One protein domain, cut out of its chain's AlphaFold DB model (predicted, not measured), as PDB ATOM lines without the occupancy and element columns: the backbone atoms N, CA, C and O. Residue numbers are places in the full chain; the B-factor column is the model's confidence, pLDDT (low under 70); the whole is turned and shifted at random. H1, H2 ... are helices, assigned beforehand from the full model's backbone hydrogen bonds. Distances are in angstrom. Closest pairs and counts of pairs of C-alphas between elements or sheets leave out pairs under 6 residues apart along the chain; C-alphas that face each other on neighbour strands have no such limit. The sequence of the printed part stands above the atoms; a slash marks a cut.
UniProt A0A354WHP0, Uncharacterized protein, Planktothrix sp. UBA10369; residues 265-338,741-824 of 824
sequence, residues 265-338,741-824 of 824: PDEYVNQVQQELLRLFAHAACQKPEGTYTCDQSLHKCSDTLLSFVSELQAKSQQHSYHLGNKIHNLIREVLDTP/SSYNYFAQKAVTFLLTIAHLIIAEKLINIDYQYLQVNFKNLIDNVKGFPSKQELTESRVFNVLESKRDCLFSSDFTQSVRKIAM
ATOM      1  N   PRO A 265      18.785 -53.589 -21.444       90.12
ATOM      2  CA  PRO A 265      19.231 -53.345 -22.809       90.12
ATOM      3  C   PRO A 265      18.091 -53.406 -23.836       90.12
ATOM      4  O   PRO A 265      18.058 -52.593 -24.757       90.12
ATOM      5  N   ASP A 266      17.126 -54.311 -23.656       92.00
ATOM      6  CA  ASP A 266      15.988 -54.466 -24.571       92.00
ATOM      7  C   ASP A 266      14.971 -53.331 -24.443       92.00
ATOM      8  O   ASP A 266      14.498 -52.795 -25.444       92.00
ATOM      9  N   GLU A 267      14.668 -52.906 -23.217       91.25
ATOM     10  CA  GLU A 267      13.789 -51.758 -22.983       91.25
ATOM     11  C   GLU A 267      14.406 -50.451 -23.487       91.25
ATOM     12  O   GLU A 267      13.703 -49.606 -24.039       91.25
ATOM     13  N   TYR A 268      15.724 -50.290 -23.342       90.06
ATOM     14  CA  TYR A 268      16.432 -49.130 -23.875       90.06
ATOM     15  C   TYR A 268      16.327 -49.068 -25.401       90.06
ATOM     16  O   TYR A 268      15.958 -48.028 -25.947       90.06
ATOM     17  N   VAL A 269      16.568 -50.192 -26.089       91.94
ATOM     18  CA  VAL A 269      16.359 -50.307 -27.543       91.94
ATOM     19  C   VAL A 269      14.920 -49.947 -27.912       91.94
ATOM     20  O   VAL A 269      14.716 -49.144 -28.822       91.94
ATOM     21  N   ASN A 270      13.930 -50.487 -27.195       93.19
ATOM     22  CA  ASN A 270      12.516 -50.213 -27.458       93.19
ATOM     23  C   ASN A 270      12.183 -48.718 -27.363       93.19
ATOM     24  O   ASN A 270      11.514 -48.191 -28.253       93.19
ATOM     25  N   GLN A 271      12.661 -48.027 -26.324       92.00
ATOM     26  CA  GLN A 271      12.413 -46.593 -26.151       92.00
ATOM     27  C   GLN A 271      13.111 -45.755 -27.235       92.00
ATOM     28  O   GLN A 271      12.495 -44.841 -27.780       92.00
ATOM     29  N   VAL A 272      14.351 -46.097 -27.614       92.00
ATOM     30  CA  VAL A 272      15.057 -45.435 -28.729       92.00
ATOM     31  C   VAL A 272      14.285 -45.608 -30.038       92.00
ATOM     32  O   VAL A 272      14.020 -44.628 -30.733       92.00
ATOM     33  N   GLN A 273      13.884 -46.837 -30.372       93.56
ATOM     34  CA  GLN A 273      13.128 -47.121 -31.593       93.56
ATOM     35  C   GLN A 273      11.786 -46.379 -31.611       93.56
ATOM     36  O   GLN A 273      11.440 -45.787 -32.630       93.56
ATOM     37  N   GLN A 274      11.049 -46.349 -30.496       93.81
ATOM     38  CA  GLN A 274       9.785 -45.609 -30.396       93.81
ATOM     39  C   GLN A 274       9.955 -44.116 -30.675       93.81
ATOM     40  O   GLN A 274       9.187 -43.548 -31.452       93.81
ATOM     41  N   GLU A 275      10.960 -43.477 -30.080       93.88
ATOM     42  CA  GLU A 275      11.203 -42.048 -30.283       93.88
ATOM     43  C   GLU A 275      11.608 -41.747 -31.737       93.88
ATOM     44  O   GLU A 275      11.066 -40.819 -32.342       93.88
ATOM     45  N   LEU A 276      12.441 -42.592 -32.357       93.62
ATOM     46  CA  LEU A 276      12.769 -42.481 -33.784       93.62
ATOM     47  C   LEU A 276      11.533 -42.622 -34.681       93.62
ATOM     48  O   LEU A 276      11.328 -41.807 -35.580       93.62
ATOM     49  N   LEU A 277      10.666 -43.604 -34.414       93.75
ATOM     50  CA  LEU A 277       9.420 -43.778 -35.162       93.75
ATOM     51  C   LEU A 277       8.497 -42.557 -35.043       93.75
ATOM     52  O   LEU A 277       7.856 -42.187 -36.029       93.75
ATOM     53  N   ARG A 278       8.446 -41.894 -33.876       94.31
ATOM     54  CA  ARG A 278       7.684 -40.645 -33.704       94.31
ATOM     55  C   ARG A 278       8.254 -39.516 -34.568       94.31
ATOM     56  O   ARG A 278       7.474 -38.812 -35.208       94.31
ATOM     57  N   LEU A 279       9.580 -39.366 -34.639       94.19
ATOM     58  CA  LEU A 279      10.214 -38.384 -35.529       94.19
ATOM     59  C   LEU A 279       9.917 -38.683 -37.003       94.19
ATOM     60  O   LEU A 279       9.577 -37.777 -37.761       94.19
ATOM     61  N   PHE A 280      10.019 -39.946 -37.418       92.12
ATOM     62  CA  PHE A 280       9.752 -40.332 -38.804       92.12
ATOM     63  C   PHE A 280       8.294 -40.063 -39.183       92.12
ATOM     64  O   PHE A 280       8.024 -39.535 -40.260       92.12
ATOM     65  N   ALA A 281       7.357 -40.354 -38.278       90.50
ATOM     66  CA  ALA A 281       5.948 -40.034 -38.467       90.50
ATOM     67  C   ALA A 281       5.691 -38.525 -38.572       90.50
ATOM     68  O   ALA A 281       4.911 -38.101 -39.427       90.50
ATOM     69  N   HIS A 282       6.379 -37.722 -37.757       91.50
ATOM     70  CA  HIS A 282       6.331 -36.265 -37.842       91.50
ATOM     71  C   HIS A 282       6.821 -35.760 -39.205       91.50
ATOM     72  O   HIS A 282       6.110 -34.997 -39.858       91.50
ATOM     73  N   ALA A 283       7.984 -36.233 -39.670       89.38
ATOM     74  CA  ALA A 283       8.567 -35.854 -40.957       89.38
ATOM     75  C   ALA A 283       7.677 -36.246 -42.147       89.38
ATOM     76  O   ALA A 283       7.498 -35.454 -43.071       89.38
ATOM     77  N   ALA A 284       7.066 -37.434 -42.098       86.38
ATOM     78  CA  ALA A 284       6.164 -37.936 -43.135       86.38
ATOM     79  C   ALA A 284       4.941 -37.037 -43.367       86.38
ATOM     80  O   ALA A 284       4.388 -37.017 -44.463       86.38
ATOM     81  N   CYS A 285       4.498 -36.322 -42.328       85.38
ATOM     82  CA  CYS A 285       3.308 -35.479 -42.390       85.38
ATOM     83  C   CYS A 285       3.602 -34.052 -42.887       85.38
ATOM     84  O   CYS A 285       2.661 -33.294 -43.136       85.38
ATOM     85  N   GLN A 286       4.877 -33.685 -43.049       81.94
ATOM     86  CA  GLN A 286       5.299 -32.362 -43.513       81.94
ATOM     87  C   GLN A 286       5.082 -32.196 -45.023       81.94
ATOM     88  O   GLN A 286       4.970 -33.173 -45.764       81.94
ATOM     89  N   LYS A 287       5.026 -30.945 -45.491       73.88
ATOM     90  CA  LYS A 287       4.904 -30.604 -46.915       73.88
ATOM     91  C   LYS A 287       6.157 -29.846 -47.365       73.88
ATOM     92  O   LYS A 287       6.586 -28.959 -46.629       73.88
ATOM     93  N   PRO A 288       6.728 -30.155 -48.542       70.69
ATOM     94  CA  PRO A 288       7.728 -29.290 -49.159       70.69
ATOM     95  C   PRO A 288       7.091 -27.925 -49.440       70.69
ATOM     96  O   PRO A 288       6.032 -27.865 -50.068       70.69
ATOM     97  N   GLU A 289       7.708 -26.842 -48.973       67.50
ATOM     98  CA  GLU A 289       7.173 -25.479 -49.139       67.50
ATOM     99  C   GLU A 289       7.599 -24.843 -50.476       67.50
ATOM    100  O   GLU A 289       7.206 -23.721 -50.784       67.50
ATOM    101  N   GLY A 290       8.382 -25.563 -51.289       62.38
ATOM    102  CA  GLY A 290       8.918 -25.067 -52.562       62.38
ATOM    103  C   GLY A 290       9.986 -23.981 -52.398       62.38
ATOM    104  O   GLY A 290      10.459 -23.439 -53.393       62.38
ATOM    105  N   THR A 291      10.378 -23.656 -51.161       67.19
ATOM    106  CA  THR A 291      11.497 -22.758 -50.873       67.19
ATOM    107  C   THR A 291      12.824 -23.461 -51.127       67.19
ATOM    108  O   THR A 291      12.910 -24.693 -51.093       67.19
ATOM    109  N   TYR A 292      13.867 -22.669 -51.393       71.19
ATOM    110  CA  TYR A 292      15.201 -23.189 -51.705       71.19
ATOM    111  C   TYR A 292      16.088 -23.442 -50.481       71.19
ATOM    112  O   TYR A 292      17.260 -23.777 -50.598       71.19
ATOM    113  N   THR A 293      15.508 -23.278 -49.294       76.50
ATOM    114  CA  THR A 293      16.225 -23.047 -48.045       76.50
ATOM    115  C   THR A 293      16.563 -24.339 -47.305       76.50
ATOM    116  O   THR A 293      15.750 -25.265 -47.228       76.50
ATOM    117  N   CYS A 294      17.749 -24.375 -46.685       74.38
ATOM    118  CA  CYS A 294      18.235 -25.487 -45.851       74.38
ATOM    119  C   CYS A 294      17.579 -25.549 -44.453       74.38
ATOM    120  O   CYS A 294      18.140 -26.110 -43.514       74.38
ATOM    121  N   ASP A 295      16.391 -24.969 -44.285       77.38
ATOM    122  CA  ASP A 295      15.665 -24.885 -43.015       77.38
ATOM    123  C   ASP A 295      14.256 -25.500 -43.084       77.38
ATOM    124  O   ASP A 295      13.476 -25.404 -42.129       77.38
ATOM    125  N   GLN A 296      13.916 -26.165 -44.192       81.56
ATOM    126  CA  GLN A 296      12.643 -26.870 -44.329       81.56
ATOM    127  C   GLN A 296      12.495 -27.985 -43.287       81.56
ATOM    128  O   GLN A 296      13.458 -28.450 -42.667       81.56
ATOM    129  N   SER A 297      11.264 -28.458 -43.092       84.00
ATOM    130  CA  SER A 297      10.944 -29.404 -42.021       84.00
ATOM    131  C   SER A 297      11.783 -30.688 -42.046       84.00
ATOM    132  O   SER A 297      12.122 -31.198 -40.980       84.00
ATOM    133  N   LEU A 298      12.164 -31.199 -43.225       86.56
ATOM    134  CA  LEU A 298      13.000 -32.402 -43.324       86.56
ATOM    135  C   LEU A 298      14.451 -32.157 -42.860       86.56
ATOM    136  O   LEU A 298      15.018 -33.028 -42.197       86.56
ATOM    137  N   HIS A 299      15.015 -30.966 -43.105       87.19
ATOM    138  CA  HIS A 299      16.311 -30.559 -42.539       87.19
ATOM    139  C   HIS A 299      16.237 -30.500 -41.016       87.19
ATOM    140  O   HIS A 299      17.011 -31.165 -40.334       87.19
ATOM    141  N   LYS A 300      15.211 -29.830 -40.474       88.31
ATOM    142  CA  LYS A 300      14.975 -29.738 -39.022       88.31
ATOM    143  C   LYS A 300      14.808 -31.113 -38.365       88.31
ATOM    144  O   LYS A 300      15.324 -31.345 -37.270       88.31
ATOM    145  N   CYS A 301      14.112 -32.044 -39.022       91.06
ATOM    146  CA  CYS A 301      13.989 -33.423 -38.541       91.06
ATOM    147  C   CYS A 301      15.339 -34.149 -38.547       91.06
ATOM    148  O   CYS A 301      15.640 -34.884 -37.610       91.06
ATOM    149  N   SER A 302      16.158 -33.928 -39.573       89.38
ATOM    150  CA  SER A 302      17.481 -34.545 -39.700       89.38
ATOM    151  C   SER A 302      18.473 -33.993 -38.679       89.38
ATOM    152  O   SER A 302      19.208 -34.768 -38.076       89.38
ATOM    153  N   ASP A 303      18.433 -32.689 -38.399       87.62
ATOM    154  CA  ASP A 303      19.169 -32.075 -37.291       87.62
ATOM    155  C   ASP A 303      18.741 -32.663 -35.942       87.62
ATOM    156  O   ASP A 303      19.584 -33.041 -35.132       87.62
ATOM    157  N   THR A 304      17.430 -32.810 -35.720       90.19
ATOM    158  CA  THR A 304      16.888 -33.423 -34.495       90.19
ATOM    159  C   THR A 304      17.363 -34.872 -34.339       90.19
ATOM    160  O   THR A 304      17.731 -35.286 -33.239       90.19
ATOM    161  N   LEU A 305      17.397 -35.637 -35.437       91.12
ATOM    162  CA  LEU A 305      17.929 -37.001 -35.471       91.12
ATOM    163  C   LEU A 305      19.426 -37.033 -35.147       91.12
ATOM    164  O   LEU A 305      19.848 -37.835 -34.319       91.12
ATOM    165  N   LEU A 306      20.217 -36.170 -35.789       85.81
ATOM    166  CA  LEU A 306      21.659 -36.068 -35.571       85.81
ATOM    167  C   LEU A 306      21.967 -35.757 -34.110       85.81
ATOM    168  O   LEU A 306      22.713 -36.505 -33.491       85.81
ATOM    169  N   SER A 307      21.345 -34.722 -33.537       84.06
ATOM    170  CA  SER A 307      21.530 -34.370 -32.127       84.06
ATOM    171  C   SER A 307      21.173 -35.531 -31.200       84.06
ATOM    172  O   SER A 307      21.956 -35.870 -30.319       84.06
ATOM    173  N   PHE A 308      20.041 -36.197 -31.437       86.94
ATOM    174  CA  PHE A 308      19.622 -37.341 -30.632       86.94
ATOM    175  C   PHE A 308      20.605 -38.514 -30.713       86.94
ATOM    176  O   PHE A 308      20.981 -39.072 -29.686       86.94
ATOM    177  N   VAL A 309      21.067 -38.886 -31.910       80.94
ATOM    178  CA  VAL A 309      22.012 -40.002 -32.065       80.94
ATOM    179  C   VAL A 309      23.401 -39.643 -31.533       80.94
ATOM    180  O   VAL A 309      24.023 -40.471 -30.867       80.94
ATOM    181  N   SER A 310      23.868 -38.410 -31.748       75.00
ATOM    182  CA  SER A 310      25.115 -37.915 -31.159       75.00
ATOM    183  C   SER A 310      25.063 -37.936 -29.631       75.00
ATOM    184  O   SER A 310      26.038 -38.344 -29.006       75.00
ATOM    185  N   GLU A 311      23.930 -37.591 -29.012       76.31
ATOM    186  CA  GLU A 311      23.741 -37.738 -27.563       76.31
ATOM    187  C   GLU A 311      23.806 -39.201 -27.102       76.31
ATOM    188  O   GLU A 311      24.389 -39.480 -26.053       76.31
ATOM    189  N   LEU A 312      23.234 -40.145 -27.861       77.44
ATOM    190  CA  LEU A 312      23.301 -41.576 -27.538       77.44
ATOM    191  C   LEU A 312      24.751 -42.091 -27.563       77.44
ATOM    192  O   LEU A 312      25.158 -42.809 -26.648       77.44
ATOM    193  N   GLN A 313      25.534 -41.697 -28.572       67.50
ATOM    194  CA  GLN A 313      26.945 -42.083 -28.723       67.50
ATOM    195  C   GLN A 313      27.859 -41.388 -27.708       67.50
ATOM    196  O   GLN A 313      28.727 -42.024 -27.106       67.50
ATOM    197  N   ALA A 314      27.631 -40.097 -27.449       60.94
ATOM    198  CA  ALA A 314      28.330 -39.380 -26.392       60.94
ATOM    199  C   ALA A 314      28.082 -40.061 -25.043       60.94
ATOM    200  O   ALA A 314      29.030 -40.267 -24.299       60.94
ATOM    201  N   LYS A 315      26.851 -40.507 -24.756       55.28
ATOM    202  CA  LYS A 315      26.521 -41.255 -23.532       55.28
ATOM    203  C   LYS A 315      27.159 -42.644 -23.466       55.28
ATOM    204  O   LYS A 315      27.563 -43.044 -22.379       55.28
ATOM    205  N   SER A 316      27.331 -43.345 -24.592       45.62
ATOM    206  CA  SER A 316      28.057 -44.627 -24.617       45.62
ATOM    207  C   SER A 316      29.558 -44.471 -24.370       45.62
ATOM    208  O   SER A 316      30.167 -45.322 -23.728       45.62
ATOM    209  N   GLN A 317      30.155 -43.368 -24.838       37.44
ATOM    210  CA  GLN A 317      31.541 -42.999 -24.522       37.44
ATOM    211  C   GLN A 317      31.664 -42.367 -23.117       37.44
ATOM    212  O   GLN A 317      32.705 -42.467 -22.475       37.44
ATOM    213  N   GLN A 318      30.582 -41.774 -22.600       37.62
ATOM    214  CA  GLN A 318      30.455 -41.178 -21.264       37.62
ATOM    215  C   GLN A 318      29.963 -42.153 -20.183       37.62
ATOM    216  O   GLN A 318      29.556 -41.700 -19.104       37.62
ATOM    217  N   HIS A 319      30.150 -43.467 -20.353       35.03
ATOM    218  CA  HIS A 319      30.158 -44.393 -19.206       35.03
ATOM    219  C   HIS A 319      31.186 -43.993 -18.109       35.03
ATOM    220  O   HIS A 319      31.249 -44.631 -17.061       35.03
ATOM    221  N   SER A 320      31.928 -42.883 -18.261       32.53
ATOM    222  CA  SER A 320      32.822 -42.299 -17.254       32.53
ATOM    223  C   SER A 320      32.493 -40.883 -16.711       32.53
ATOM    224  O   SER A 320      33.195 -40.469 -15.796       32.53
ATOM    225  N   TYR A 321      31.422 -40.156 -17.101       32.94
ATOM    226  CA  TYR A 321      31.219 -38.759 -16.602       32.94
ATOM    227  C   TYR A 321      29.778 -38.265 -16.343       32.94
ATOM    228  O   TYR A 321      29.522 -37.061 -16.395       32.94
ATOM    229  N   HIS A 322      28.826 -39.128 -15.978       41.84
ATOM    230  CA  HIS A 322      27.629 -38.614 -15.295       41.84
ATOM    231  C   HIS A 322      28.011 -38.008 -13.934       41.84
ATOM    232  O   HIS A 322      29.049 -38.348 -13.366       41.84
ATOM    233  N   LEU A 323      27.167 -37.127 -13.392       46.44
ATOM    234  CA  LEU A 323      27.285 -36.552 -12.047       46.44
ATOM    235  C   LEU A 323      27.703 -37.597 -10.989       46.44
ATOM    236  O   LEU A 323      28.511 -37.303 -10.110       46.44
ATOM    237  N   GLY A 324      27.234 -38.840 -11.155       51.41
ATOM    238  CA  GLY A 324      27.667 -40.017 -10.409       51.41
ATOM    239  C   GLY A 324      29.169 -40.311 -10.467       51.41
ATOM    240  O   GLY A 324      29.731 -40.535  -9.410       51.41
ATOM    241  N   ASN A 325      29.845 -40.270 -11.621       53.88
ATOM    242  CA  ASN A 325      31.294 -40.506 -11.729       53.88
ATOM    243  C   ASN A 325      32.127 -39.336 -11.215       53.88
ATOM    244  O   ASN A 325      33.113 -39.565 -10.524       53.88
ATOM    245  N   LYS A 326      31.712 -38.086 -11.467       64.44
ATOM    246  CA  LYS A 326      32.384 -36.924 -10.865       64.44
ATOM    247  C   LYS A 326      32.321 -37.001  -9.337       64.44
ATOM    248  O   LYS A 326      33.338 -36.869  -8.670       64.44
ATOM    249  N   ILE A 327      31.142 -37.287  -8.785       71.31
ATOM    250  CA  ILE A 327      30.956 -37.435  -7.338       71.31
ATOM    251  C   ILE A 327      31.631 -38.706  -6.807       71.31
ATOM    252  O   ILE A 327      32.232 -38.651  -5.742       71.31
ATOM    253  N   HIS A 328      31.605 -39.826  -7.535       73.00
ATOM    254  CA  HIS A 328      32.349 -41.035  -7.161       73.00
ATOM    255  C   HIS A 328      33.855 -40.782  -7.133       73.00
ATOM    256  O   HIS A 328      34.510 -41.262  -6.216       73.00
ATOM    257  N   ASN A 329      34.401 -40.030  -8.092       72.88
ATOM    258  CA  ASN A 329      35.815 -39.663  -8.112       72.88
ATOM    259  C   ASN A 329      36.152 -38.772  -6.914       72.88
ATOM    260  O   ASN A 329      37.077 -39.100  -6.184       72.88
ATOM    261  N   LEU A 330      35.331 -37.757  -6.618       78.50
ATOM    262  CA  LEU A 330      35.490 -36.929  -5.414       78.50
ATOM    263  C   LEU A 330      35.441 -37.759  -4.120       78.50
ATOM    264  O   LEU A 330      36.241 -37.550  -3.211       78.50
ATOM    265  N   ILE A 331      34.506 -38.711  -4.018       82.94
ATOM    266  CA  ILE A 331      34.422 -39.631  -2.876       82.94
ATOM    267  C   ILE A 331      35.708 -40.464  -2.797       82.94
ATOM    268  O   ILE A 331      36.332 -40.515  -1.738       82.94
ATOM    269  N   ARG A 332      36.118 -41.087  -3.908       81.81
ATOM    270  CA  ARG A 332      37.291 -41.964  -3.990       81.81
ATOM    271  C   ARG A 332      38.573 -41.226  -3.619       81.81
ATOM    272  O   ARG A 332      39.283 -41.688  -2.739       81.81
ATOM    273  N   GLU A 333      38.815 -40.047  -4.185       82.31
ATOM    274  CA  GLU A 333      39.971 -39.200  -3.862       82.31
ATOM    275  C   GLU A 333      40.084 -38.944  -2.354       82.31
ATOM    276  O   GLU A 333      41.150 -39.106  -1.754       82.31
ATOM    277  N   VAL A 334      38.969 -38.614  -1.695       82.81
ATOM    278  CA  VAL A 334      38.954 -38.370  -0.247       82.81
ATOM    279  C   VAL A 334      39.169 -39.659   0.559       82.81
ATOM    280  O   VAL A 334      39.835 -39.629   1.603       82.81
ATOM    281  N   LEU A 335      38.620 -40.796   0.122       83.31
ATOM    282  CA  LEU A 335      38.787 -42.093   0.794       83.31
ATOM    283  C   LEU A 335      40.194 -42.685   0.613       83.31
ATOM    284  O   LEU A 335      40.733 -43.253   1.568       83.31
ATOM    285  N   ASP A 336      40.836 -42.437  -0.522       78.94
ATOM    286  CA  ASP A 336      42.183 -42.923  -0.834       78.94
ATOM    287  C   ASP A 336      43.280 -42.027  -0.243       78.94
ATOM    288  O   ASP A 336      44.394 -42.485  -0.003       78.94
ATOM    289  N   THR A 337      42.963 -40.773   0.106       70.56
ATOM    290  CA  THR A 337      43.908 -39.892   0.808       70.56
ATOM    291  C   THR A 337      44.249 -40.477   2.195       70.56
ATOM    292  O   THR A 337      43.355 -40.551   3.051       70.56
ATOM    293  N   PRO A 338      45.501 -40.879   2.487       54.12
ATOM    294  CA  PRO A 338      45.848 -41.477   3.772       54.12
ATOM    295  C   PRO A 338      45.550 -40.517   4.929       54.12
ATOM    296  O   PRO A 338      45.829 -39.316   4.875       54.12
ATOM    297  N   SER A 741       2.217 -32.632 -55.588       48.97
ATOM    298  CA  SER A 741       1.271 -33.577 -56.198       48.97
ATOM    299  C   SER A 741       1.516 -35.041 -55.827       48.97
ATOM    300  O   SER A 741       0.839 -35.927 -56.343       48.97
ATOM    301  N   SER A 742       2.410 -35.334 -54.875       56.59
ATOM    302  CA  SER A 742       2.630 -36.710 -54.412       56.59
ATOM    303  C   SER A 742       2.926 -36.811 -52.909       56.59
ATOM    304  O   SER A 742       3.936 -37.349 -52.473       56.59
ATOM    305  N   TYR A 743       1.993 -36.341 -52.077       64.19
ATOM    306  CA  TYR A 743       2.123 -36.362 -50.610       64.19
ATOM    307  C   TYR A 743       2.540 -37.734 -50.036       64.19
ATOM    308  O   TYR A 743       3.425 -37.812 -49.190       64.19
ATOM    309  N   ASN A 744       1.992 -38.832 -50.569       68.81
ATOM    310  CA  ASN A 744       2.374 -40.191 -50.158       68.81
ATOM    311  C   ASN A 744       3.793 -40.587 -50.600       68.81
ATOM    312  O   ASN A 744       4.451 -41.369 -49.918       68.81
ATOM    313  N   TYR A 745       4.258 -40.061 -51.736       71.44
ATOM    314  CA  TYR A 745       5.604 -40.309 -52.245       71.44
ATOM    315  C   TYR A 745       6.642 -39.594 -51.381       71.44
ATOM    316  O   TYR A 745       7.578 -40.235 -50.906       71.44
ATOM    317  N   PHE A 746       6.414 -38.308 -51.081       77.88
ATOM    318  CA  PHE A 746       7.255 -37.551 -50.154       77.88
ATOM    319  C   PHE A 746       7.289 -38.206 -48.770       77.88
ATOM    320  O   PHE A 746       8.371 -38.445 -48.243       77.88
ATOM    321  N   ALA A 747       6.130 -38.578 -48.213       80.12
ATOM    322  CA  ALA A 747       6.042 -39.238 -46.912       80.12
ATOM    323  C   ALA A 747       6.904 -40.510 -46.847       80.12
ATOM    324  O   ALA A 747       7.704 -40.682 -45.926       80.12
ATOM    325  N   GLN A 748       6.796 -41.380 -47.856       80.62
ATOM    326  CA  GLN A 748       7.589 -42.607 -47.928       80.62
ATOM    327  C   GLN A 748       9.085 -42.315 -48.066       80.62
ATOM    328  O   GLN A 748       9.895 -42.929 -47.369       80.62
ATOM    329  N   LYS A 749       9.461 -41.379 -48.943       80.69
ATOM    330  CA  LYS A 749      10.856 -40.994 -49.178       80.69
ATOM    331  C   LYS A 749      11.483 -40.362 -47.931       80.69
ATOM    332  O   LYS A 749      12.577 -40.769 -47.552       80.69
ATOM    333  N   ALA A 750      10.779 -39.461 -47.247       85.00
ATOM    334  CA  ALA A 750      11.237 -38.804 -46.022       85.00
ATOM    335  C   ALA A 750      11.473 -39.802 -44.875       85.00
ATOM    336  O   ALA A 750      12.527 -39.772 -44.240       85.00
ATOM    337  N   VAL A 751      10.537 -40.733 -44.640       87.62
ATOM    338  CA  VAL A 751      10.712 -41.792 -43.627       87.62
ATOM    339  C   VAL A 751      11.890 -42.690 -43.978       87.62
ATOM    340  O   VAL A 751      12.724 -42.970 -43.121       87.62
ATOM    341  N   THR A 752      11.968 -43.129 -45.236       85.00
ATOM    342  CA  THR A 752      13.052 -44.007 -45.697       85.00
ATOM    343  C   THR A 752      14.404 -43.319 -45.523       85.00
ATOM    344  O   THR A 752      15.333 -43.935 -45.011       85.00
ATOM    345  N   PHE A 753      14.494 -42.027 -45.855       86.38
ATOM    346  CA  PHE A 753      15.699 -41.221 -45.687       86.38
ATOM    347  C   PHE A 753      16.153 -41.177 -44.230       86.38
ATOM    348  O   PHE A 753      17.268 -41.597 -43.920       86.38
ATOM    349  N   LEU A 754      15.281 -40.727 -43.324       89.25
ATOM    350  CA  LEU A 754      15.620 -40.602 -41.907       89.25
ATOM    351  C   LEU A 754      15.970 -41.959 -41.283       89.25
ATOM    352  O   LEU A 754      16.889 -42.043 -40.472       89.25
ATOM    353  N   LEU A 755      15.296 -43.034 -41.704       87.81
ATOM    354  CA  LEU A 755      15.615 -44.394 -41.279       87.81
ATOM    355  C   LEU A 755      17.006 -44.825 -41.762       87.81
ATOM    356  O   LEU A 755      17.777 -45.376 -40.976       87.81
ATOM    357  N   THR A 756      17.350 -44.565 -43.028       84.69
ATOM    358  CA  THR A 756      18.685 -44.851 -43.573       84.69
ATOM    359  C   THR A 756      19.757 -44.070 -42.816       84.69
ATOM    360  O   THR A 756      20.732 -44.667 -42.367       84.69
ATOM    361  N   ILE A 757      19.556 -42.770 -42.590       84.81
ATOM    362  CA  ILE A 757      20.489 -41.940 -41.821       84.81
ATOM    363  C   ILE A 757      20.650 -42.469 -40.390       84.81
ATOM    364  O   ILE A 757      21.780 -42.643 -39.940       84.81
ATOM    365  N   ALA A 758      19.561 -42.827 -39.704       87.19
ATOM    366  CA  ALA A 758      19.629 -43.400 -38.358       87.19
ATOM    367  C   ALA A 758      20.491 -44.674 -38.311       87.19
ATOM    368  O   ALA A 758      21.328 -44.816 -37.420       87.19
ATOM    369  N   HIS A 759      20.342 -45.572 -39.292       83.88
ATOM    370  CA  HIS A 759      21.165 -46.782 -39.399       83.88
ATOM    371  C   HIS A 759      22.638 -46.473 -39.634       83.88
ATOM    372  O   HIS A 759      23.506 -47.094 -39.025       83.88
ATOM    373  N   LEU A 760      22.931 -45.524 -40.518       80.19
ATOM    374  CA  LEU A 760      24.298 -45.207 -40.903       80.19
ATOM    375  C   LEU A 760      25.058 -44.469 -39.796       80.19
ATOM    376  O   LEU A 760      26.238 -44.758 -39.598       80.19
ATOM    377  N   ILE A 761      24.397 -43.569 -39.058       77.69
ATOM    378  CA  ILE A 761      25.019 -42.872 -37.922       77.69
ATOM    379  C   ILE A 761      25.283 -43.861 -36.785       77.69
ATOM    380  O   ILE A 761      26.401 -43.910 -36.281       77.69
ATOM    381  N   ILE A 762      24.301 -44.698 -36.420       78.69
ATOM    382  CA  ILE A 762      24.463 -45.698 -35.348       78.69
ATOM    383  C   ILE A 762      25.509 -46.764 -35.707       78.69
ATOM    384  O   ILE A 762      26.145 -47.326 -34.818       78.69
ATOM    385  N   ALA A 763      25.726 -47.018 -36.997       72.19
ATOM    386  CA  ALA A 763      26.797 -47.885 -37.480       72.19
ATOM    387  C   ALA A 763      28.158 -47.172 -37.658       72.19
ATOM    388  O   ALA A 763      29.096 -47.825 -38.106       72.19
ATOM    389  N   GLU A 764      28.265 -45.870 -37.358       68.88
ATOM    390  CA  GLU A 764      29.459 -45.021 -37.551       68.88
ATOM    391  C   GLU A 764      29.993 -44.974 -38.997       68.88
ATOM    392  O   GLU A 764      31.167 -44.709 -39.247       68.88
ATOM    393  N   LYS A 765      29.131 -45.204 -39.995       67.88
ATOM    394  CA  LYS A 765      29.558 -45.317 -41.401       67.88
ATOM    395  C   LYS A 765      29.535 -43.998 -42.171       67.88
ATOM    396  O   LYS A 765      29.985 -43.994 -43.306       67.88
ATOM    397  N   LEU A 766      29.024 -42.902 -41.598       64.44
ATOM    398  CA  LEU A 766      28.524 -41.758 -42.377       64.44
ATOM    399  C   LEU A 766      29.580 -40.901 -43.102       64.44
ATOM    400  O   LEU A 766      29.266 -40.323 -44.135       64.44
ATOM    401  N   ILE A 767      30.810 -40.815 -42.589       56.00
ATOM    402  CA  ILE A 767      31.802 -39.810 -43.028       56.00
ATOM    403  C   ILE A 767      32.317 -40.056 -44.462       56.00
ATOM    404  O   ILE A 767      32.730 -39.112 -45.121       56.00
ATOM    405  N   ASN A 768      32.237 -41.293 -44.969       53.19
ATOM    406  CA  ASN A 768      32.751 -41.679 -46.293       53.19
ATOM    407  C   ASN A 768      31.684 -42.346 -47.179       53.19
ATOM    408  O   ASN A 768      32.003 -43.214 -47.995       53.19
ATOM    409  N   ILE A 769      30.404 -42.023 -46.981       59.34
ATOM    410  CA  ILE A 769      29.337 -42.668 -47.750       59.34
ATOM    411  C   ILE A 769      29.193 -42.001 -49.109       59.34
ATOM    412  O   ILE A 769      28.763 -40.857 -49.207       59.34
ATOM    413  N   ASP A 770      29.480 -42.766 -50.158       55.03
ATOM    414  CA  ASP A 770      29.038 -42.431 -51.505       55.03
ATOM    415  C   ASP A 770      27.502 -42.463 -51.561       55.03
ATOM    416  O   ASP A 770      26.849 -43.394 -51.075       55.03
ATOM    417  N   TYR A 771      26.927 -41.453 -52.203       53.00
ATOM    418  CA  TYR A 771      25.519 -41.376 -52.554       53.00
ATOM    419  C   TYR A 771      24.973 -42.685 -53.149       53.00
ATOM    420  O   TYR A 771      23.867 -43.103 -52.800       53.00
ATOM    421  N   GLN A 772      25.757 -43.398 -53.967       58.78
ATOM    422  CA  GLN A 772      25.356 -44.703 -54.506       58.78
ATOM    423  C   GLN A 772      25.108 -45.752 -53.411       58.78
ATOM    424  O   GLN A 772      24.124 -46.491 -53.460       58.78
ATOM    425  N   TYR A 773      25.961 -45.802 -52.386       67.38
ATOM    426  CA  TYR A 773      25.797 -46.713 -51.251       67.38
ATOM    427  C   TYR A 773      24.554 -46.359 -50.421       67.38
ATOM    428  O   TYR A 773      23.837 -47.237 -49.929       67.38
ATOM    429  N   LEU A 774      24.265 -45.066 -50.303       63.22
ATOM    430  CA  LEU A 774      23.062 -44.559 -49.656       63.22
ATOM    431  C   LEU A 774      21.806 -44.935 -50.453       63.22
ATOM    432  O   LEU A 774      20.869 -45.465 -49.865       63.22
ATOM    433  N   GLN A 775      21.817 -44.793 -51.782       59.78
ATOM    434  CA  GLN A 775      20.715 -45.204 -52.659       59.78
ATOM    435  C   GLN A 775      20.414 -46.706 -52.592       59.78
ATOM    436  O   GLN A 775      19.244 -47.094 -52.583       59.78
ATOM    437  N   VAL A 776      21.438 -47.561 -52.518       68.81
ATOM    438  CA  VAL A 776      21.243 -49.016 -52.377       68.81
ATOM    439  C   VAL A 776      20.538 -49.340 -51.057       68.81
ATOM    440  O   VAL A 776      19.543 -50.065 -51.053       68.81
ATOM    441  N   ASN A 777      20.993 -48.760 -49.942       68.56
ATOM    442  CA  ASN A 777      20.354 -48.958 -48.636       68.56
ATOM    443  C   ASN A 777      18.944 -48.357 -48.578       68.56
ATOM    444  O   ASN A 777      18.024 -48.970 -48.035       68.56
ATOM    445  N   PHE A 778      18.758 -47.196 -49.199       65.69
ATOM    446  CA  PHE A 778      17.474 -46.526 -49.331       65.69
ATOM    447  C   PHE A 778      16.466 -47.398 -50.092       65.69
ATOM    448  O   PHE A 778      15.336 -47.587 -49.642       65.69
ATOM    449  N   LYS A 779      16.882 -48.010 -51.208       67.69
ATOM    450  CA  LYS A 779      16.040 -48.912 -52.007       67.69
ATOM    451  C   LYS A 779      15.676 -50.193 -51.255       67.69
ATOM    452  O   LYS A 779      14.558 -50.670 -51.400       67.69
ATOM    453  N   ASN A 780      16.568 -50.715 -50.416       70.31
ATOM    454  CA  ASN A 780      16.272 -51.893 -49.597       70.31
ATOM    455  C   ASN A 780      15.243 -51.594 -48.490       70.31
ATOM    456  O   ASN A 780      14.423 -52.449 -48.161       70.31
ATOM    457  N   LEU A 781      15.253 -50.380 -47.929       71.94
ATOM    458  CA  LEU A 781      14.335 -49.979 -46.855       71.94
ATOM    459  C   LEU A 781      12.981 -49.469 -47.372       71.94
ATOM    460  O   LEU A 781      11.972 -49.604 -46.675       71.94
ATOM    461  N   ILE A 782      12.920 -48.932 -48.596       71.12
ATOM    462  CA  ILE A 782      11.688 -48.357 -49.163       71.12
ATOM    463  C   ILE A 782      10.555 -49.385 -49.268       71.12
ATOM    464  O   ILE A 782       9.383 -49.036 -49.095       71.12
ATOM    465  N   ASP A 783      10.899 -50.652 -49.522       69.56
ATOM    466  CA  ASP A 783       9.953 -51.761 -49.631       69.56
ATOM    467  C   ASP A 783       9.305 -52.090 -48.282       69.56
ATOM    468  O   ASP A 783       8.106 -52.382 -48.223       69.56
ATOM    469  N   ASN A 784      10.049 -51.917 -47.187       74.00
ATOM    470  CA  ASN A 784       9.552 -52.130 -45.831       74.00
ATOM    471  C   ASN A 784       8.616 -50.990 -45.392       74.00
ATOM    472  O   ASN A 784       7.632 -51.228 -44.691       74.00
ATOM    473  N   VAL A 785       8.835 -49.769 -45.890       71.88
ATOM    474  CA  VAL A 785       8.096 -48.543 -45.520       71.88
ATOM    475  C   VAL A 785       6.783 -48.354 -46.324       71.88
ATOM    476  O   VAL A 785       6.083 -47.362 -46.171       71.88
ATOM    477  N   LYS A 786       6.367 -49.320 -47.158       72.56
ATOM    478  CA  LYS A 786       5.110 -49.249 -47.945       72.56
ATOM    479  C   LYS A 786       3.829 -49.272 -47.086       72.56
ATOM    480  O   LYS A 786       3.833 -49.774 -45.965       72.56
ATOM    481  N   GLY A 787       2.697 -48.847 -47.657       69.88
ATOM    482  CA  GLY A 787       1.362 -49.036 -47.056       69.88
ATOM    483  C   GLY A 787       0.752 -47.807 -46.375       69.88
ATOM    484  O   GLY A 787      -0.168 -47.955 -45.574       69.88
ATOM    485  N   PHE A 788       1.231 -46.600 -46.692       70.75
ATOM    486  CA  PHE A 788       0.590 -45.366 -46.234       70.75
ATOM    487  C   PHE A 788      -0.844 -45.237 -46.786       70.75
ATOM    488  O   PHE A 788      -1.092 -45.582 -47.947       70.75
ATOM    489  N   PRO A 789      -1.806 -44.742 -45.988       64.06
ATOM    490  CA  PRO A 789      -3.185 -44.566 -46.432       64.06
ATOM    491  C   PRO A 789      -3.280 -43.523 -47.557       64.06
ATOM    492  O   PRO A 789      -2.860 -42.385 -47.400       64.06
ATOM    493  N   SER A 790      -3.868 -43.904 -48.695       59.28
ATOM    494  CA  SER A 790      -3.749 -43.153 -49.954       59.28
ATOM    495  C   SER A 790      -4.803 -42.066 -50.208       59.28
ATOM    496  O   SER A 790      -4.684 -41.344 -51.194       59.28
ATOM    497  N   LYS A 791      -5.843 -41.946 -49.366       54.06
ATOM    498  CA  LYS A 791      -7.052 -41.139 -49.666       54.06
ATOM    499  C   LYS A 791      -7.485 -40.136 -48.583       54.06
ATOM    500  O   LYS A 791      -8.518 -39.496 -48.744       54.06
ATOM    501  N   GLN A 792      -6.747 -39.996 -47.485       57.16
ATOM    502  CA  GLN A 792      -7.050 -39.062 -46.387       57.16
ATOM    503  C   GLN A 792      -5.767 -38.337 -45.966       57.16
ATOM    504  O   GLN A 792      -4.686 -38.878 -46.186       57.16
ATOM    505  N   GLU A 793      -5.880 -37.153 -45.351       65.12
ATOM    506  CA  GLU A 793      -4.719 -36.477 -44.754       65.12
ATOM    507  C   GLU A 793      -3.968 -37.437 -43.815       65.12
ATOM    508  O   GLU A 793      -4.570 -38.115 -42.969       65.12
ATOM    509  N   LEU A 794      -2.649 -37.536 -44.015       77.12
ATOM    510  CA  LEU A 794      -1.773 -38.299 -43.135       77.12
ATOM    511  C   LEU A 794      -1.717 -37.559 -41.801       77.12
ATOM    512  O   LEU A 794      -1.399 -36.375 -41.746       77.12
ATOM    513  N   THR A 795      -2.041 -38.267 -40.727       85.19
ATOM    514  CA  THR A 795      -1.824 -37.782 -39.367       85.19
ATOM    515  C   THR A 795      -0.657 -38.541 -38.757       85.19
ATOM    516  O   THR A 795      -0.468 -39.729 -39.046       85.19
ATOM    517  N   GLU A 796       0.096 -37.885 -37.872       88.81
ATOM    518  CA  GLU A 796       1.277 -38.483 -37.233       88.81
ATOM    519  C   GLU A 796       0.941 -39.813 -36.549       88.81
ATOM    520  O   GLU A 796       1.660 -40.790 -36.715       88.81
ATOM    521  N   SER A 797      -0.203 -39.897 -35.859       89.00
ATOM    522  CA  SER A 797      -0.649 -41.130 -35.194       89.00
ATOM    523  C   SER A 797      -0.880 -42.288 -36.174       89.00
ATOM    524  O   SER A 797      -0.513 -43.424 -35.882       89.00
ATOM    525  N   ARG A 798      -1.441 -42.026 -37.362       85.56
ATOM    526  CA  ARG A 798      -1.668 -43.078 -38.367       85.56
ATOM    527  C   ARG A 798      -0.361 -43.572 -38.956       85.56
ATOM    528  O   ARG A 798      -0.194 -44.777 -39.113       85.56
ATOM    529  N   VAL A 799       0.546 -42.650 -39.275       88.25
ATOM    530  CA  VAL A 799       1.874 -43.012 -39.772       88.25
ATOM    531  C   VAL A 799       2.631 -43.803 -38.710       88.25
ATOM    532  O   VAL A 799       3.144 -44.875 -39.013       88.25
ATOM    533  N   PHE A 800       2.632 -43.329 -37.463       91.50
ATOM    534  CA  PHE A 800       3.274 -44.009 -36.344       91.50
ATOM    535  C   PHE A 800       2.777 -45.449 -36.193       91.50
ATOM    536  O   PHE A 800       3.599 -46.354 -36.164       91.50
ATOM    537  N   ASN A 801       1.461 -45.684 -36.211       90.19
ATOM    538  CA  ASN A 801       0.898 -47.035 -36.092       90.19
ATOM    539  C   ASN A 801       1.333 -47.961 -37.245       90.19
ATOM    540  O   ASN A 801       1.601 -49.142 -37.025       90.19
ATOM    541  N   VAL A 802       1.428 -47.439 -38.477       88.25
ATOM    542  CA  VAL A 802       1.934 -48.209 -39.627       88.25
ATOM    543  C   VAL A 802       3.400 -48.577 -39.418       88.25
ATOM    544  O   VAL A 802       3.765 -49.739 -39.602       88.25
ATOM    545  N   LEU A 803       4.236 -47.623 -39.007       90.31
ATOM    546  CA  LEU A 803       5.657 -47.877 -38.770       90.31
ATOM    547  C   LEU A 803       5.881 -48.810 -37.574       90.31
ATOM    548  O   LEU A 803       6.702 -49.720 -37.653       90.31
ATOM    549  N   GLU A 804       5.120 -48.638 -36.495       91.69
ATOM    550  CA  GLU A 804       5.191 -49.472 -35.296       91.69
ATOM    551  C   GLU A 804       4.821 -50.926 -35.598       91.69
ATOM    552  O   GLU A 804       5.538 -51.828 -35.172       91.69
ATOM    553  N   SER A 805       3.795 -51.165 -36.425       89.94
ATOM    554  CA  SER A 805       3.426 -52.521 -36.870       89.94
ATOM    555  C   SER A 805       4.523 -53.237 -37.670       89.94
ATOM    556  O   SER A 805       4.465 -54.451 -37.850       89.94
ATOM    557  N   LYS A 806       5.523 -52.489 -38.151       88.75
ATOM    558  CA  LYS A 806       6.646 -52.977 -38.956       88.75
ATOM    559  C   LYS A 806       8.002 -52.785 -38.281       88.75
ATOM    560  O   LYS A 806       9.023 -52.922 -38.951       88.75
ATOM    561  N   ARG A 807       8.031 -52.469 -36.981       89.50
ATOM    562  CA  ARG A 807       9.251 -52.126 -36.231       89.50
ATOM    563  C   ARG A 807      10.405 -53.099 -36.501       89.50
ATOM    564  O   ARG A 807      11.491 -52.651 -36.859       89.50
ATOM    565  N   ASP A 808      10.137 -54.400 -36.434       85.06
ATOM    566  CA  ASP A 808      11.148 -55.454 -36.603       85.06
ATOM    567  C   ASP A 808      11.744 -55.519 -38.022       85.06
ATOM    568  O   ASP A 808      12.855 -56.002 -38.211       85.06
ATOM    569  N   CYS A 809      11.027 -55.020 -39.035       84.25
ATOM    570  CA  CYS A 809      11.518 -54.929 -40.414       84.25
ATOM    571  C   CYS A 809      12.222 -53.596 -40.711       84.25
ATOM    572  O   CYS A 809      12.931 -53.484 -41.712       84.25
ATOM    573  N   LEU A 810      11.974 -52.568 -39.896       85.88
ATOM    574  CA  LEU A 810      12.546 -51.237 -40.082       85.88
ATOM    575  C   LEU A 810      13.924 -51.116 -39.437       85.88
ATOM    576  O   LEU A 810      14.774 -50.442 -40.006       85.88
ATOM    577  N   PHE A 811      14.152 -51.763 -38.293       88.62
ATOM    578  CA  PHE A 811      15.424 -51.711 -37.573       88.62
ATOM    579  C   PHE A 811      16.192 -53.025 -37.711       88.62
ATOM    580  O   PHE A 811      15.717 -54.078 -37.290       88.62
ATOM    581  N   SER A 812      17.399 -52.970 -38.279       84.50
ATOM    582  CA  SER A 812      18.225 -54.167 -38.469       84.50
ATOM    583  C   SER A 812      18.753 -54.747 -37.147       84.50
ATOM    584  O   SER A 812      18.780 -54.084 -36.101       84.50
ATOM    585  N   SER A 813      19.233 -55.995 -37.194       85.19
ATOM    586  CA  SER A 813      19.946 -56.619 -36.071       85.19
ATOM    587  C   SER A 813      21.171 -55.806 -35.654       85.19
ATOM    588  O   SER A 813      21.401 -55.626 -34.461       85.19
ATOM    589  N   ASP A 814      21.909 -55.271 -36.628       83.62
ATOM    590  CA  ASP A 814      23.117 -54.476 -36.395       83.62
ATOM    591  C   ASP A 814      22.781 -53.169 -35.677       83.62
ATOM    592  O   ASP A 814      23.417 -52.830 -34.681       83.62
ATOM    593  N   PHE A 815      21.729 -52.472 -36.127       86.75
ATOM    594  CA  PHE A 815      21.208 -51.286 -35.449       86.75
ATOM    595  C   PHE A 815      20.857 -51.608 -33.996       86.75
ATOM    596  O   PHE A 815      21.306 -50.938 -33.064       86.75
ATOM    597  N   THR A 816      20.074 -52.670 -33.806       88.75
ATOM    598  CA  THR A 816      19.592 -53.098 -32.494       88.75
ATOM    599  C   THR A 816      20.753 -53.448 -31.572       88.75
ATOM    600  O   THR A 816      20.770 -53.025 -30.419       88.75
ATOM    601  N   GLN A 817      21.762 -54.160 -32.073       87.62
ATOM    602  CA  GLN A 817      22.938 -54.535 -31.298       87.62
ATOM    603  C   GLN A 817      23.798 -53.321 -30.929       87.62
ATOM    604  O   GLN A 817      24.269 -53.248 -29.794       87.62
ATOM    605  N   SER A 818      23.983 -52.363 -31.841       85.38
ATOM    606  CA  SER A 818      24.712 -51.122 -31.556       85.38
ATOM    607  C   SER A 818      24.027 -50.299 -30.468       85.38
ATOM    608  O   SER A 818      24.690 -49.895 -29.519       85.38
ATOM    609  N   VAL A 819      22.703 -50.124 -30.534       86.81
ATOM    610  CA  VAL A 819      21.947 -49.426 -29.478       86.81
ATOM    611  C   VAL A 819      21.969 -50.216 -28.166       86.81
ATOM    612  O   VAL A 819      22.147 -49.632 -27.100       86.81
ATOM    613  N   ARG A 820      21.857 -51.550 -28.223       87.38
ATOM    614  CA  ARG A 820      21.894 -52.423 -27.040       87.38
ATOM    615  C   ARG A 820      23.212 -52.297 -26.270       87.38
ATOM    616  O   ARG A 820      23.183 -52.258 -25.044       87.38
ATOM    617  N   LYS A 821      24.349 -52.183 -26.970       84.12
ATOM    618  CA  LYS A 821      25.681 -51.989 -26.362       84.12
ATOM    619  C   LYS A 821      25.785 -50.717 -25.515       84.12
ATOM    620  O   LYS A 821      26.597 -50.689 -24.604       84.12
ATOM    621  N   ILE A 822      24.973 -49.696 -25.792       77.44
ATOM    622  CA  ILE A 822      24.960 -48.438 -25.026       77.44
ATOM    623  C   ILE A 822      24.367 -48.644 -23.620       77.44
ATOM    624  O   ILE A 822      24.737 -47.947 -22.680       77.44
ATOM    625  N   ALA A 823      23.434 -49.590 -23.476       74.38
ATOM    626  CA  ALA A 823      22.686 -49.834 -22.240       74.38
ATOM    627  C   ALA A 823      23.199 -51.015 -21.400       74.38
ATOM    628  O   ALA A 823      22.752 -51.196 -20.257       74.38
ATOM    629  N   MET A 824      24.107 -51.812 -21.969       73.06
ATOM    630  CA  MET A 824      24.957 -52.741 -21.221       73.06
ATOM    631  C   MET A 824      25.906 -51.921 -20.342       73.06
ATOM    632  O   MET A 824      25.889 -52.164 -19.111       73.06
TER     633      MET A 824
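AT A GLANCE: This is residues 265 to 338 and 741 to 824 of the 824 residues of an uncharacterized protein of Planktothrix sp. UBA10369 (UniProt A0A354WHP0). Three long helices, H1, H2 and H4, lie side by side as a bundle, with H8 slanting across one end of it, H5 packed steeply on H4 and H6 packed steeply on H1. From this body, which without the free stretches spans 58 by 33 by 29 A, an arm sticks out at one end, residues 322 to 328 and 330 to 338, most of them in H3, and with it the longest span is 75 A. You have 158 residues with eight named helices, H1 to H8 in order, and no named strand; the class is all helix. The whole is loose, with a radius of gyration of the C-alphas of 19.1 A and spans of 75 by 34 by 30 A.

IN THESE COORDINATES: Find C-alpha 265 at (19.231, -53.345, -22.809); from there H1 runs to residue 284, over 28.7 A. H2, residues 297 to 317, covers 30.3 A, and H3, residues 323 to 336, covers 19.7 A. After the cut, find C-alpha 743 at (2.123, -36.362, -50.610), where H4 begins; it runs to residue 762, over 28.6 A. H5 is residues 771 to 782, H6 residues 796 to 804, H7 residues 807 to 810, and H8 residues 813 to 823, ending at C-alpha 823, (22.686, -49.834, -22.240).

HOW THE PARTS SIT: Begin with the bundle, three helices at shallow tilts. H1 and H2 form a helical hairpin and touch at a shallow tilt of 15 degrees; their closest C-alphas, of Ala 283 and Leu 298, are 6.1 A apart. H1 touches H4 with residues 280 to 284 alone, closest at the C-alphas of Ala 284 and Ala 747, 4.0 A; the shallow tilt of 34 degrees, opposite ways, is only just short of steep. H2 and H4 run the same way at 20 degrees and touch, closest at the C-alphas of Ser 302 and Leu 754, 6.7 A. H8 touches H1, closest at the C-alphas of Pro 265 and Ala 823, 5.0 A, and H2, at Ser 316 and Ile 822, 4.9 A. It also touches H4, with the C-alphas of His 759 and Phe 815 closest, 6.0 A. H5 touches H4 at a steep tilt of 64 degrees, closest at the C-alphas of Thr 752 and Ile 782, 5.7 A. H6 touches H1 at a steep tilt of 45 degrees, closest at the C-alphas of Ala 281 and Glu 796, 5.1 A. H7 is close to but not clearly touching H1, at 7.8 A between the C-alphas of Gln 273 and Arg 807. H3 touches no helix. Every O i to N i+4 pair is within hydrogen-bond range in H1 to H6; H8 has 5 of 7, and H7 is too short for such a pair.

THE WHOLE: The C-alphas of Pro 338 and Lys 791 are the farthest apart, 75.2 A. Residues 339 to 740 are not printed, and C-alphas 338 and 741 are 75.1 A apart across the cut. The links H1 to H2 and H5 to H6 are long. The mean pLDDT of the printed part is 76.4; 45 residues are under 70, among them residues 313 to 326 and 764 to 779.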